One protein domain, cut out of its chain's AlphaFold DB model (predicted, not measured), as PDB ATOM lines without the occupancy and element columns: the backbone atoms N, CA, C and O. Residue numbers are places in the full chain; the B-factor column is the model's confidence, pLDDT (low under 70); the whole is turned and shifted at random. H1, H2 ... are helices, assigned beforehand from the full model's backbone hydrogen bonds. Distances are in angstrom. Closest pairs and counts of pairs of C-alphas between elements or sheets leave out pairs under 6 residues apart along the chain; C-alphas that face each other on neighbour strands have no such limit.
ATOM      1  N   GLY A  50     -32.303  30.270 -33.438       77.62
ATOM      2  CA  GLY A  50     -32.629  29.235 -32.456       77.62
ATOM      3  C   GLY A  50     -31.439  28.349 -32.061       77.62
ATOM      4  O   GLY A  50     -31.384  27.908 -30.916       77.62
ATOM      5  N   TYR A  51     -30.460  28.154 -32.956       81.38
ATOM      6  CA  TYR A  51     -29.227  27.398 -32.702       81.38
ATOM      7  C   TYR A  51     -28.416  27.992 -31.545       81.38
ATOM      8  O   TYR A  51     -27.932  27.270 -30.670       81.38
ATOM      9  N   TYR A  52     -28.309  29.315 -31.507       78.69
ATOM     10  CA  TYR A  52     -27.567  30.027 -30.473       78.69
ATOM     11  C   TYR A  52     -28.377  30.184 -29.171       78.69
ATOM     12  O   TYR A  52     -27.792  30.396 -28.113       78.69
ATOM     13  N   CYS A  53     -29.707  30.009 -29.215       80.81
ATOM     14  CA  CYS A  53     -30.587  30.048 -28.037       80.81
ATOM     15  C   CYS A  53     -30.856  28.683 -27.386       80.81
ATOM     16  O   CYS A  53     -31.688  28.609 -26.485       80.81
ATOM     17  N   ARG A  54     -30.223  27.581 -27.811       74.25
ATOM     18  CA  ARG A  54     -30.576  26.217 -27.342       74.25
ATOM     19  C   ARG A  54     -30.457  25.997 -25.822       74.25
ATOM     20  O   ARG A  54     -31.065  25.062 -25.314       74.25
ATOM     21  N   GLY A  55     -29.719  26.848 -25.108       71.31
ATOM     22  CA  GLY A  55     -29.605  26.820 -23.642       71.31
ATOM     23  C   GLY A  55     -30.676  27.619 -22.889       71.31
ATOM     24  O   GLY A  55     -30.682  27.620 -21.661       71.31
ATOM     25  N   GLU A  56     -31.568  28.314 -23.596       76.81
ATOM     26  CA  GLU A  56     -32.580  29.169 -22.985       76.81
ATOM     27  C   GLU A  56     -33.836  28.396 -22.576       76.81
ATOM     28  O   GLU A  56     -34.279  27.455 -23.239       76.81
ATOM     29  N   SER A  57     -34.481  28.856 -21.504       74.19
ATOM     30  CA  SER A  57     -35.755  28.287 -21.075       74.19
ATOM     31  C   SER A  57     -36.873  28.628 -22.063       74.19
ATOM     32  O   SER A  57     -37.168  29.800 -22.322       74.19
ATOM     33  N   LYS A  58     -37.550  27.586 -22.553       76.12
ATOM     34  CA  LYS A  58     -38.818  27.677 -23.295       76.12
ATOM     35  C   LYS A  58     -40.036  27.791 -22.371       76.12
ATOM     36  O   LYS A  58     -41.164  27.830 -22.846       76.12
ATOM     37  N   LYS A  59     -39.840  27.814 -21.048       73.88
ATOM     38  CA  LYS A  59     -40.951  27.939 -20.100       73.88
ATOM     39  C   LYS A  59     -41.467  29.372 -20.106       73.88
ATOM     40  O   LYS A  59     -40.691  30.322 -19.977       73.88
ATOM     41  N   HIS A  60     -42.777  29.511 -20.257       66.94
ATOM     42  CA  HIS A  60     -43.452  30.792 -20.147       66.94
ATOM     43  C   HIS A  60     -43.640  31.139 -18.671       66.94
ATOM     44  O   HIS A  60     -44.132  30.322 -17.893       66.94
ATOM     45  N   VAL A  61     -43.253  32.349 -18.280       71.62
ATOM     46  CA  VAL A  61     -43.492  32.855 -16.925       71.62
ATOM     47  C   VAL A  61     -44.772  33.687 -16.974       71.62
ATOM     48  O   VAL A  61     -44.905  34.551 -17.841       71.62
ATOM     49  N   LYS A  62     -45.750  33.414 -16.100       65.69
ATOM     50  CA  LYS A  62     -46.985  34.220 -16.036       65.69
ATOM     51  C   LYS A  62     -46.621  35.694 -15.805       65.69
ATOM     52  O   LYS A  62     -45.778  35.996 -14.966       65.69
ATOM     53  N   GLY A  63     -47.229  36.591 -16.581       71.50
ATOM     54  CA  GLY A  63     -46.966  38.035 -16.525       71.50
ATOM     55  C   GLY A  63     -45.789  38.535 -17.377       71.50
ATOM     56  O   GLY A  63     -45.623  39.741 -17.514       71.50
ATOM     57  N   VAL A  64     -45.002  37.651 -18.002       69.12
ATOM     58  CA  VAL A  64     -43.919  38.039 -18.923       69.12
ATOM     59  C   VAL A  64     -44.337  37.718 -20.354       69.12
ATOM     60  O   VAL A  64     -44.763  36.604 -20.634       69.12
ATOM     61  N   LYS A  65     -44.214  38.676 -21.284       67.25
ATOM     62  CA  LYS A  65     -44.460  38.411 -22.710       67.25
ATOM     63  C   LYS A  65     -43.332  37.542 -23.281       67.25
ATOM     64  O   LYS A  65     -42.247  38.043 -23.574       67.25
ATOM     65  N   GLY A  66     -43.625  36.261 -23.494       73.38
ATOM     66  CA  GLY A  66     -42.740  35.312 -24.166       73.38
ATOM     67  C   GLY A  66     -41.780  34.565 -23.237       73.38
ATOM     68  O   GLY A  66     -41.718  34.793 -22.031       73.38
ATOM     69  N   THR A  67     -41.030  33.635 -23.825       82.81
ATOM     70  CA  THR A  67     -40.054  32.790 -23.118       82.81
ATOM     71  C   THR A  67     -38.648  33.382 -23.236       82.81
ATOM     72  O   THR A  67     -38.392  34.213 -24.113       82.81
ATOM     73  N   ALA A  68     -37.711  32.946 -22.389       78.94
ATOM     74  CA  ALA A  68     -36.310  33.360 -22.510       78.94
ATOM     75  C   ALA A  68     -35.745  32.993 -23.896       78.94
ATOM     76  O   ALA A  68     -35.108  33.818 -24.551       78.94
ATOM     77  N   PHE A  69     -36.124  31.816 -24.408       83.12
ATOM     78  CA  PHE A  69     -35.809  31.379 -25.767       83.12
ATOM     79  C   PHE A  69     -36.359  32.336 -26.834       83.12
ATOM     80  O   PHE A  69     -35.621  32.794 -27.704       83.12
ATOM     81  N   SER A  70     -37.643  32.700 -26.743       82.12
ATOM     82  CA  SER A  70     -38.289  33.622 -27.688       82.12
ATOM     83  C   SER A  70     -37.600  34.987 -27.715       82.12
ATOM     84  O   SER A  70     -37.411  35.575 -28.778       82.12
ATOM     85  N   ASN A  71     -37.230  35.498 -26.541       82.62
ATOM     86  CA  ASN A  71     -36.572  36.793 -26.404       82.62
ATOM     87  C   ASN A  71     -35.144  36.763 -26.955       82.62
ATOM     88  O   ASN A  71     -34.732  37.715 -27.611       82.62
ATOM     89  N   CYS A  72     -34.427  35.656 -26.766       84.44
ATOM     90  CA  CYS A  72     -33.112  35.431 -27.353       84.44
ATOM     91  C   CYS A  72     -33.167  35.391 -28.894       84.44
ATOM     92  O   CYS A  72     -32.384  36.071 -29.555       84.44
ATOM     93  N   VAL A  73     -34.138  34.679 -29.483       85.50
ATOM     94  CA  VAL A  73     -34.302  34.621 -30.948       85.50
ATOM     95  C   VAL A  73     -34.619  36.003 -31.520       85.50
ATOM     96  O   VAL A  73     -34.016  36.411 -32.511       85.50
ATOM     97  N   LYS A  74     -35.514  36.758 -30.871       86.62
ATOM     98  CA  LYS A  74     -35.844  38.136 -31.273       86.62
ATOM     99  C   LYS A  74     -34.642  39.073 -31.161       86.62
ATOM    100  O   LYS A  74     -34.404  39.853 -32.077       86.62
ATOM    101  N   ALA A  75     -33.882  38.978 -30.071       85.25
ATOM    102  CA  ALA A  75     -32.661  39.753 -29.870       85.25
ATOM    103  C   ALA A  75     -31.654  39.514 -30.999       85.25
ATOM    104  O   ALA A  75     -31.098  40.462 -31.545       85.25
ATOM    105  N   MET A  76     -31.464  38.254 -31.381       83.25
ATOM    106  CA  MET A  76     -30.564  37.890 -32.467       83.25
ATOM    107  C   MET A  76     -31.050  38.353 -33.833       83.25
ATOM    108  O   MET A  76     -30.275  38.970 -34.552       83.25
ATOM    109  N   ALA A  77     -32.333  38.180 -34.146       84.88
ATOM    110  CA  ALA A  77     -32.909  38.726 -35.372       84.88
ATOM    111  C   ALA A  77     -32.783  40.260 -35.446       84.88
ATOM    112  O   ALA A  77     -32.656  40.831 -36.524       84.88
ATOM    113  N   GLN A  78     -32.821  40.951 -34.305       84.00
ATOM    114  CA  GLN A  78     -32.655  42.400 -34.263       84.00
ATOM    115  C   GLN A  78     -31.192  42.842 -34.387       84.00
ATOM    116  O   GLN A  78     -30.938  43.894 -34.974       84.00
ATOM    117  N   ALA A  79     -30.257  42.047 -33.857       84.31
ATOM    118  CA  ALA A  79     -28.818  42.243 -34.027       84.31
ATOM    119  C   ALA A  79     -28.350  41.968 -35.461       84.31
ATOM    120  O   ALA A  79     -27.375  42.580 -35.888       84.31
ATOM    121  N   ASP A  80     -29.051  41.075 -36.160       83.00
ATOM    122  CA  ASP A  80     -28.845  40.762 -37.573       83.00
ATOM    123  C   ASP A  80     -29.319  41.895 -38.491       83.00
ATOM    124  O   ASP A  80     -28.614  42.350 -39.376       83.00
ATOM    125  N   LYS A  81     -30.513  42.434 -38.222       83.31
ATOM    126  CA  LYS A  81     -31.058  43.567 -38.987       83.31
ATOM    127  C   LYS A  81     -30.300  44.881 -38.779       83.31
ATOM    128  O   LYS A  81     -30.565  45.838 -39.496       83.31
ATOM    129  N   ASN A  82     -29.472  44.980 -37.739       80.38
ATOM    130  CA  ASN A  82     -28.794  46.215 -37.355       80.38
ATOM    131  C   ASN A  82     -27.362  45.921 -36.892       80.38
ATOM    132  O   ASN A  82     -27.123  45.690 -35.702       80.38
ATOM    133  N   ASP A  83     -26.393  46.021 -37.799       74.81
ATOM    134  CA  ASP A  83     -24.972  45.794 -37.497       74.81
ATOM    135  C   ASP A  83     -24.429  46.714 -36.391       74.81
ATOM    136  O   ASP A  83     -23.663  46.288 -35.517       74.81
ATOM    137  N   SER A  84     -24.923  47.956 -36.343       78.12
ATOM    138  CA  SER A  84     -24.590  48.961 -35.321       78.12
ATOM    139  C   SER A  84     -25.112  48.613 -33.920       78.12
ATOM    140  O   SER A  84     -24.728  49.231 -32.922       78.12
ATOM    141  N   LEU A  85     -26.021  47.640 -33.807       83.31
ATOM    142  CA  LEU A  85     -26.623  47.245 -32.541       83.31
ATOM    143  C   LEU A  85     -25.680  46.283 -31.818       83.31
ATOM    144  O   LEU A  85     -25.397  45.183 -32.283       83.31
ATOM    145  N   THR A  86     -25.158  46.701 -30.666       84.00
ATOM    146  CA  THR A  86     -24.213  45.873 -29.909       84.00
ATOM    147  C   THR A  86     -24.901  44.645 -29.318       84.00
ATOM    148  O   THR A  86     -26.048  44.710 -28.865       84.00
ATOM    149  N   ALA A  87     -24.170  43.531 -29.218       84.00
ATOM    150  CA  ALA A  87     -24.675  42.285 -28.637       84.00
ATOM    151  C   ALA A  87     -25.291  42.482 -27.237       84.00
ATOM    152  O   ALA A  87     -26.331  41.911 -26.920       84.00
ATOM    153  N   ARG A  88     -24.718  43.364 -26.402       82.88
ATOM    154  CA  ARG A  88     -25.295  43.705 -25.085       82.88
ATOM    155  C   ARG A  88     -26.670  44.363 -25.186       82.88
ATOM    156  O   ARG A  88     -27.519  44.104 -24.336       82.88
ATOM    157  N   LYS A  89     -26.872  45.234 -26.177       85.19
ATOM    158  CA  LYS A  89     -28.132  45.957 -26.378       85.19
ATOM    159  C   LYS A  89     -29.207  45.026 -26.934       85.19
ATOM    160  O   LYS A  89     -30.339  45.091 -26.464       85.19
ATOM    161  N   ALA A  90     -28.826  44.111 -27.825       84.12
ATOM    162  CA  ALA A  90     -29.696  43.044 -28.309       84.12
ATOM    163  C   ALA A  90     -30.148  42.128 -27.160       84.12
ATOM    164  O   ALA A  90     -31.337  41.917 -26.947       84.12
ATOM    165  N   CYS A  91     -29.205  41.656 -26.345       84.94
ATOM    166  CA  CYS A  91     -29.460  40.686 -25.283       84.94
ATOM    167  C   CYS A  91     -29.988  41.298 -23.969       84.94
ATOM    168  O   CYS A  91     -30.087  40.585 -22.971       84.94
ATOM    169  N   LYS A  92     -30.322  42.601 -23.910       83.88
ATOM    170  CA  LYS A  92     -30.626  43.299 -22.638       83.88
ATOM    171  C   LYS A  92     -31.811  42.704 -21.868       83.88
ATOM    172  O   LYS A  92     -31.872  42.849 -20.652       83.88
ATOM    173  N   SER A  93     -32.761  42.105 -22.583       79.81
ATOM    174  CA  SER A  93     -33.999  41.537 -22.036       79.81
ATOM    175  C   SER A  93     -33.802  40.174 -21.369       79.81
ATOM    176  O   SER A  93     -34.727  39.658 -20.746       79.81
ATOM    177  N   LEU A  94     -32.613  39.581 -21.489       79.44
ATOM    178  CA  LEU A  94     -32.312  38.267 -20.939       79.44
ATOM    179  C   LEU A  94     -31.853  38.351 -19.489       79.44
ATOM    180  O   LEU A  94     -31.257  39.334 -19.041       79.44
ATOM    181  N   SER A  95     -32.109  37.274 -18.748       78.75
ATOM    182  CA  SER A  95     -31.715  37.209 -17.347       78.75
ATOM    183  C   SER A  95     -30.189  37.197 -17.213       78.75
ATOM    184  O   SER A  95     -29.463  36.469 -17.890       78.75
ATOM    185  N   LYS A  96     -29.684  38.012 -16.291       81.69
ATOM    186  CA  LYS A  96     -28.276  37.989 -15.875       81.69
ATOM    187  C   LYS A  96     -28.055  37.051 -14.692       81.69
ATOM    188  O   LYS A  96     -26.951  36.982 -14.169       81.69
ATOM    189  N   LYS A  97     -29.103  36.356 -14.237       76.94
ATOM    190  CA  LYS A  97     -28.994  35.410 -13.131       76.94
ATOM    191  C   LYS A  97     -28.370  34.117 -13.628       76.94
ATOM    192  O   LYS A  97     -28.751  33.587 -14.672       76.94
ATOM    193  N   HIS A  98     -27.407  33.630 -12.861       69.38
ATOM    194  CA  HIS A  98     -26.770  32.347 -13.100       69.38
ATOM    195  C   HIS A  98     -27.704  31.242 -12.613       69.38
ATOM    196  O   HIS A  98     -28.236  31.321 -11.505       69.38
ATOM    197  N   VAL A  99     -27.916  30.223 -13.439       68.62
ATOM    198  CA  VAL A  99     -28.689  29.042 -13.046       68.62
ATOM    199  C   VAL A  99     -27.699  27.979 -12.573       68.62
ATOM    200  O   VAL A  99     -26.762  27.648 -13.302       68.62
ATOM    201  N   LYS A 100     -27.861  27.465 -11.344       64.19
ATOM    202  CA  LYS A 100     -27.002  26.389 -10.817       64.19
ATOM    203  C   LYS A 100     -27.018  25.197 -11.783       64.19
ATOM    204  O   LYS A 100     -28.081  24.797 -12.246       64.19
ATOM    205  N   GLY A 101     -25.837  24.660 -12.090       69.19
ATOM    206  CA  GLY A 101     -25.665  23.546 -13.029       69.19
ATOM    207  C   GLY A 101     -25.484  23.946 -14.499       69.19
ATOM    208  O   GLY A 101     -25.203  23.079 -15.319       69.19
ATOM    209  N   VAL A 102     -25.578  25.237 -14.850       66.00
ATOM    210  CA  VAL A 102     -25.381  25.720 -16.229       66.00
ATOM    211  C   VAL A 102     -24.139  26.615 -16.308       66.00
ATOM    212  O   VAL A 102     -23.898  27.454 -15.436       66.00
ATOM    213  N   LYS A 103     -23.315  26.456 -17.354       64.25
ATOM    214  CA  LYS A 103     -22.149  27.323 -17.596       64.25
ATOM    215  C   LYS A 103     -22.595  28.681 -18.154       64.25
ATOM    216  O   LYS A 103     -22.654  28.876 -19.363       64.25
ATOM    217  N   GLY A 104     -22.850  29.627 -17.255       74.19
ATOM    218  CA  GLY A 104     -23.091  31.036 -17.569       74.19
ATOM    219  C   GLY A 104     -24.526  31.496 -17.325       74.19
ATOM    220  O   GLY A 104     -25.373  30.770 -16.808       74.19
ATOM    221  N   THR A 105     -24.778  32.749 -17.697       83.00
ATOM    222  CA  THR A 105     -26.099  33.385 -17.646       83.00
ATOM    223  C   THR A 105     -26.721  33.391 -19.044       83.00
ATOM    224  O   THR A 105     -25.976  33.459 -20.029       83.00
ATOM    225  N   PRO A 106     -28.056  33.393 -19.163       79.06
ATOM    226  CA  PRO A 106     -28.710  33.465 -20.468       79.06
ATOM    227  C   PRO A 106     -28.313  34.732 -21.250       79.06
ATOM    228  O   PRO A 106     -28.055  34.696 -22.454       79.06
ATOM    229  N   PHE A 107     -28.087  35.844 -20.538       85.06
ATOM    230  CA  PHE A 107     -27.455  37.041 -21.099       85.06
ATOM    231  C   PHE A 107     -26.085  36.756 -21.740       85.06
ATOM    232  O   PHE A 107     -25.828  37.162 -22.873       85.06
ATOM    233  N   SER A 108     -25.194  36.053 -21.034       83.69
ATOM    234  CA  SER A 108     -23.847  35.757 -21.536       83.69
ATOM    235  C   SER A 108     -23.851  34.814 -22.742       83.69
ATOM    236  O   SER A 108     -23.057  35.004 -23.664       83.69
ATOM    237  N   THR A 109     -24.764  33.841 -22.766       81.81
ATOM    238  CA  THR A 109     -24.939  32.910 -23.886       81.81
ATOM    239  C   THR A 109     -25.415  33.651 -25.129       81.81
ATOM    240  O   THR A 109     -24.825  33.486 -26.192       81.81
ATOM    241  N   CYS A 110     -26.395  34.547 -24.991       84.44
ATOM    242  CA  CYS A 110     -26.868  35.369 -26.105       84.44
ATOM    243  C   CYS A 110     -25.777  36.284 -26.664       84.44
ATOM    244  O   CYS A 110     -25.596  36.344 -27.876       84.44
ATOM    245  N   VAL A 111     -24.998  36.957 -25.806       86.38
ATOM    246  CA  VAL A 111     -23.915  37.838 -26.278       86.38
ATOM    247  C   VAL A 111     -22.875  37.048 -27.077       86.38
ATOM    248  O   VAL A 111     -22.434  37.503 -28.132       86.38
ATOM    249  N   LYS A 112     -22.511  35.848 -26.607       86.38
ATOM    250  CA  LYS A 112     -21.625  34.940 -27.350       86.38
ATOM    251  C   LYS A 112     -22.256  34.486 -28.665       86.38
ATOM    252  O   LYS A 112     -21.571  34.497 -29.678       86.38
ATOM    253  N   GLY A 113     -23.547  34.156 -28.656       83.25
ATOM    254  CA  GLY A 113     -24.309  33.770 -29.843       83.25
ATOM    255  C   GLY A 113     -24.330  34.851 -30.923       83.25
ATOM    256  O   GLY A 113     -24.026  34.559 -32.071       83.25
ATOM    257  N   VAL A 114     -24.593  36.109 -30.552       84.06
ATOM    258  CA  VAL A 114     -24.575  37.252 -31.488       84.06
ATOM    259  C   VAL A 114     -23.188  37.445 -32.102       84.06
ATOM    260  O   VAL A 114     -23.063  37.619 -33.309       84.06
ATOM    261  N   ASN A 115     -22.133  37.389 -31.286       85.69
ATOM    262  CA  ASN A 115     -20.770  37.533 -31.794       85.69
ATOM    263  C   ASN A 115     -20.365  36.363 -32.699       85.69
ATOM    264  O   ASN A 115     -19.668  36.578 -33.685       85.69
ATOM    265  N   GLN A 116     -20.791  35.140 -32.368       82.31
ATOM    266  CA  GLN A 116     -20.534  33.962 -33.191       82.31
ATOM    267  C   GLN A 116     -21.263  34.062 -34.531       82.31
ATOM    268  O   GLN A 116     -20.635  33.878 -35.562       82.31
ATOM    269  N   MET A 117     -22.533  34.466 -34.525       81.44
ATOM    270  CA  MET A 117     -23.314  34.682 -35.742       81.44
ATOM    271  C   MET A 117     -22.628  35.661 -36.694       81.44
ATOM    272  O   MET A 117     -22.442  35.328 -37.853       81.44
ATOM    273  N   ARG A 118     -22.159  36.813 -36.201       83.44
ATOM    274  CA  ARG A 118     -21.448  37.796 -37.039       83.44
ATOM    275  C   ARG A 118     -20.141  37.254 -37.617       83.44
ATOM    276  O   ARG A 118     -19.763  37.606 -38.729       83.44
ATOM    277  N   ARG A 119     -19.431  36.403 -36.866       82.69
ATOM    278  CA  ARG A 119     -18.224  35.720 -37.363       82.69
ATOM    279  C   ARG A 119     -18.573  34.709 -38.446       82.69
ATOM    280  O   ARG A 119     -17.901  34.686 -39.470       82.69
ATOM    281  N   ASP A 120     -19.617  33.921 -38.224       79.88
ATOM    282  CA  ASP A 120     -20.075  32.897 -39.159       79.88
ATOM    283  C   ASP A 120     -20.647  33.533 -40.435       79.88
ATOM    284  O   ASP A 120     -20.412  33.030 -41.528       79.88
ATOM    285  N   GLU A 121     -21.323  34.679 -40.332       76.00
ATOM    286  CA  GLU A 121     -21.783  35.472 -41.474       76.00
ATOM    287  C   GLU A 121     -20.619  36.040 -42.271       76.00
ATOM    288  O   GLU A 121     -20.575  35.850 -43.482       76.00
ATOM    289  N   ASN A 122     -19.629  36.644 -41.610       75.88
ATOM    290  CA  ASN A 122     -18.440  37.137 -42.297       75.88
ATOM    291  C   ASN A 122     -17.648  35.993 -42.963       75.88
ATOM    292  O   ASN A 122     -17.183  36.131 -44.090       75.88
ATOM    293  N   ALA A 123     -17.550  34.829 -42.312       75.62
ATOM    294  CA  ALA A 123     -16.943  33.634 -42.896       75.62
ATOM    295  C   ALA A 123     -17.752  33.093 -44.090       75.62
ATOM    296  O   ALA A 123     -17.176  32.695 -45.101       75.62
ATOM    297  N   THR A 124     -19.085  33.113 -44.012       69.06
ATOM    298  CA  THR A 124     -19.971  32.680 -45.107       69.06
ATOM    299  C   THR A 124     -19.894  33.636 -46.295       69.06
ATOM    300  O   THR A 124     -19.863  33.176 -47.435       69.06
ATOM    301  N   VAL A 125     -19.795  34.948 -46.053       61.97
ATOM    302  CA  VAL A 125     -19.579  35.967 -47.094       61.97
ATOM    303  C   VAL A 125     -18.205  35.780 -47.738       61.97
ATOM    304  O   VAL A 125     -18.123  35.698 -48.958       61.97
ATOM    305  N   ALA A 126     -17.146  35.588 -46.946       61.78
ATOM    306  CA  ALA A 126     -15.801  35.326 -47.463       61.78
ATOM    307  C   ALA A 126     -15.728  34.049 -48.319       61.78
ATOM    308  O   ALA A 126     -15.031  34.018 -49.326       61.78
ATOM    309  N   THR A 127     -16.478  33.008 -47.949       58.09
ATOM    310  CA  THR A 127     -16.532  31.751 -48.714       58.09
ATOM    311  C   THR A 127     -17.380  31.895 -49.984       58.09
ATOM    312  O   THR A 127     -17.054  31.306 -51.006       58.09
ATOM    313  N   SER A 128     -18.442  32.709 -49.947       56.06
ATOM    314  CA  SER A 128     -19.298  32.988 -51.114       56.06
ATOM    315  C   SER A 128     -18.643  33.918 -52.141       56.06
ATOM    316  O   SER A 128     -19.058  33.920 -53.291       56.06
ATOM    317  N   SER A 129     -17.635  34.703 -51.749       52.69
ATOM    318  CA  SER A 129     -16.860  35.565 -52.656       52.69
ATOM    319  C   SER A 129     -15.630  34.882 -53.269       52.69
ATOM    320  O   SER A 129     -14.928  35.511 -54.057       52.69
ATOM    321  N   ALA A 130     -15.345  33.631 -52.898       49.41
ATOM    322  CA  ALA A 130     -14.213  32.854 -53.408       49.41
ATOM    323  C   ALA A 130     -14.606  31.823 -54.488       49.41
ATOM    324  O   ALA A 130     -13.748  31.053 -54.920       49.41
TER     325      ALA A 130
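This is residues 50 to 130 of the 131 residues of an uncharacterized protein of Actinobacteria bacterium (UniProt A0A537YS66). One long helix, H3, has H1 and the short H2 packed on its first part, each touching the other two, while residues 122 to 130 stick out, making the far end. The printed part has 81 residues with three named helices, in the order H1, H2, H3 along the chain, which hold 43 of them; there is no named strand, the class is all helix, and the C-alphas span 48 by 26 by 18 A. The whole is only just compact, close to loose, with a radius of gyration of the C-alphas of 13.7 A.

H3, residues 106 to 128, touches H1, residues 68 to 80, the same way at a steep tilt of 38 degrees; closest are C-alphas 114 and 76, 6.1 A. With residues 107 to 115 alone H3 touches H2, residues 87 to 93, as a hairpin; closest are C-alphas 111 and 87, 5.1 A. H1 and H2 are a hairpin; closest are C-alphas 75 and 90, 4.7 A. Every O i to N i+4 pair is within hydrogen-bond range in H1 and H3, 2 of 3 in H2.

H3 runs 32.1 A from C-alpha 106 at (-28.710, 33.465, -20.468) to C-alpha 128 at (-19.298, 32.988, -51.114). H1 measures 18.4 A, H2 11.4 A.

The printed part has no cut. The link H2 to H3 is long. Residues 98 to 103 and 124 to 130 are among 17 under pLDDT 70.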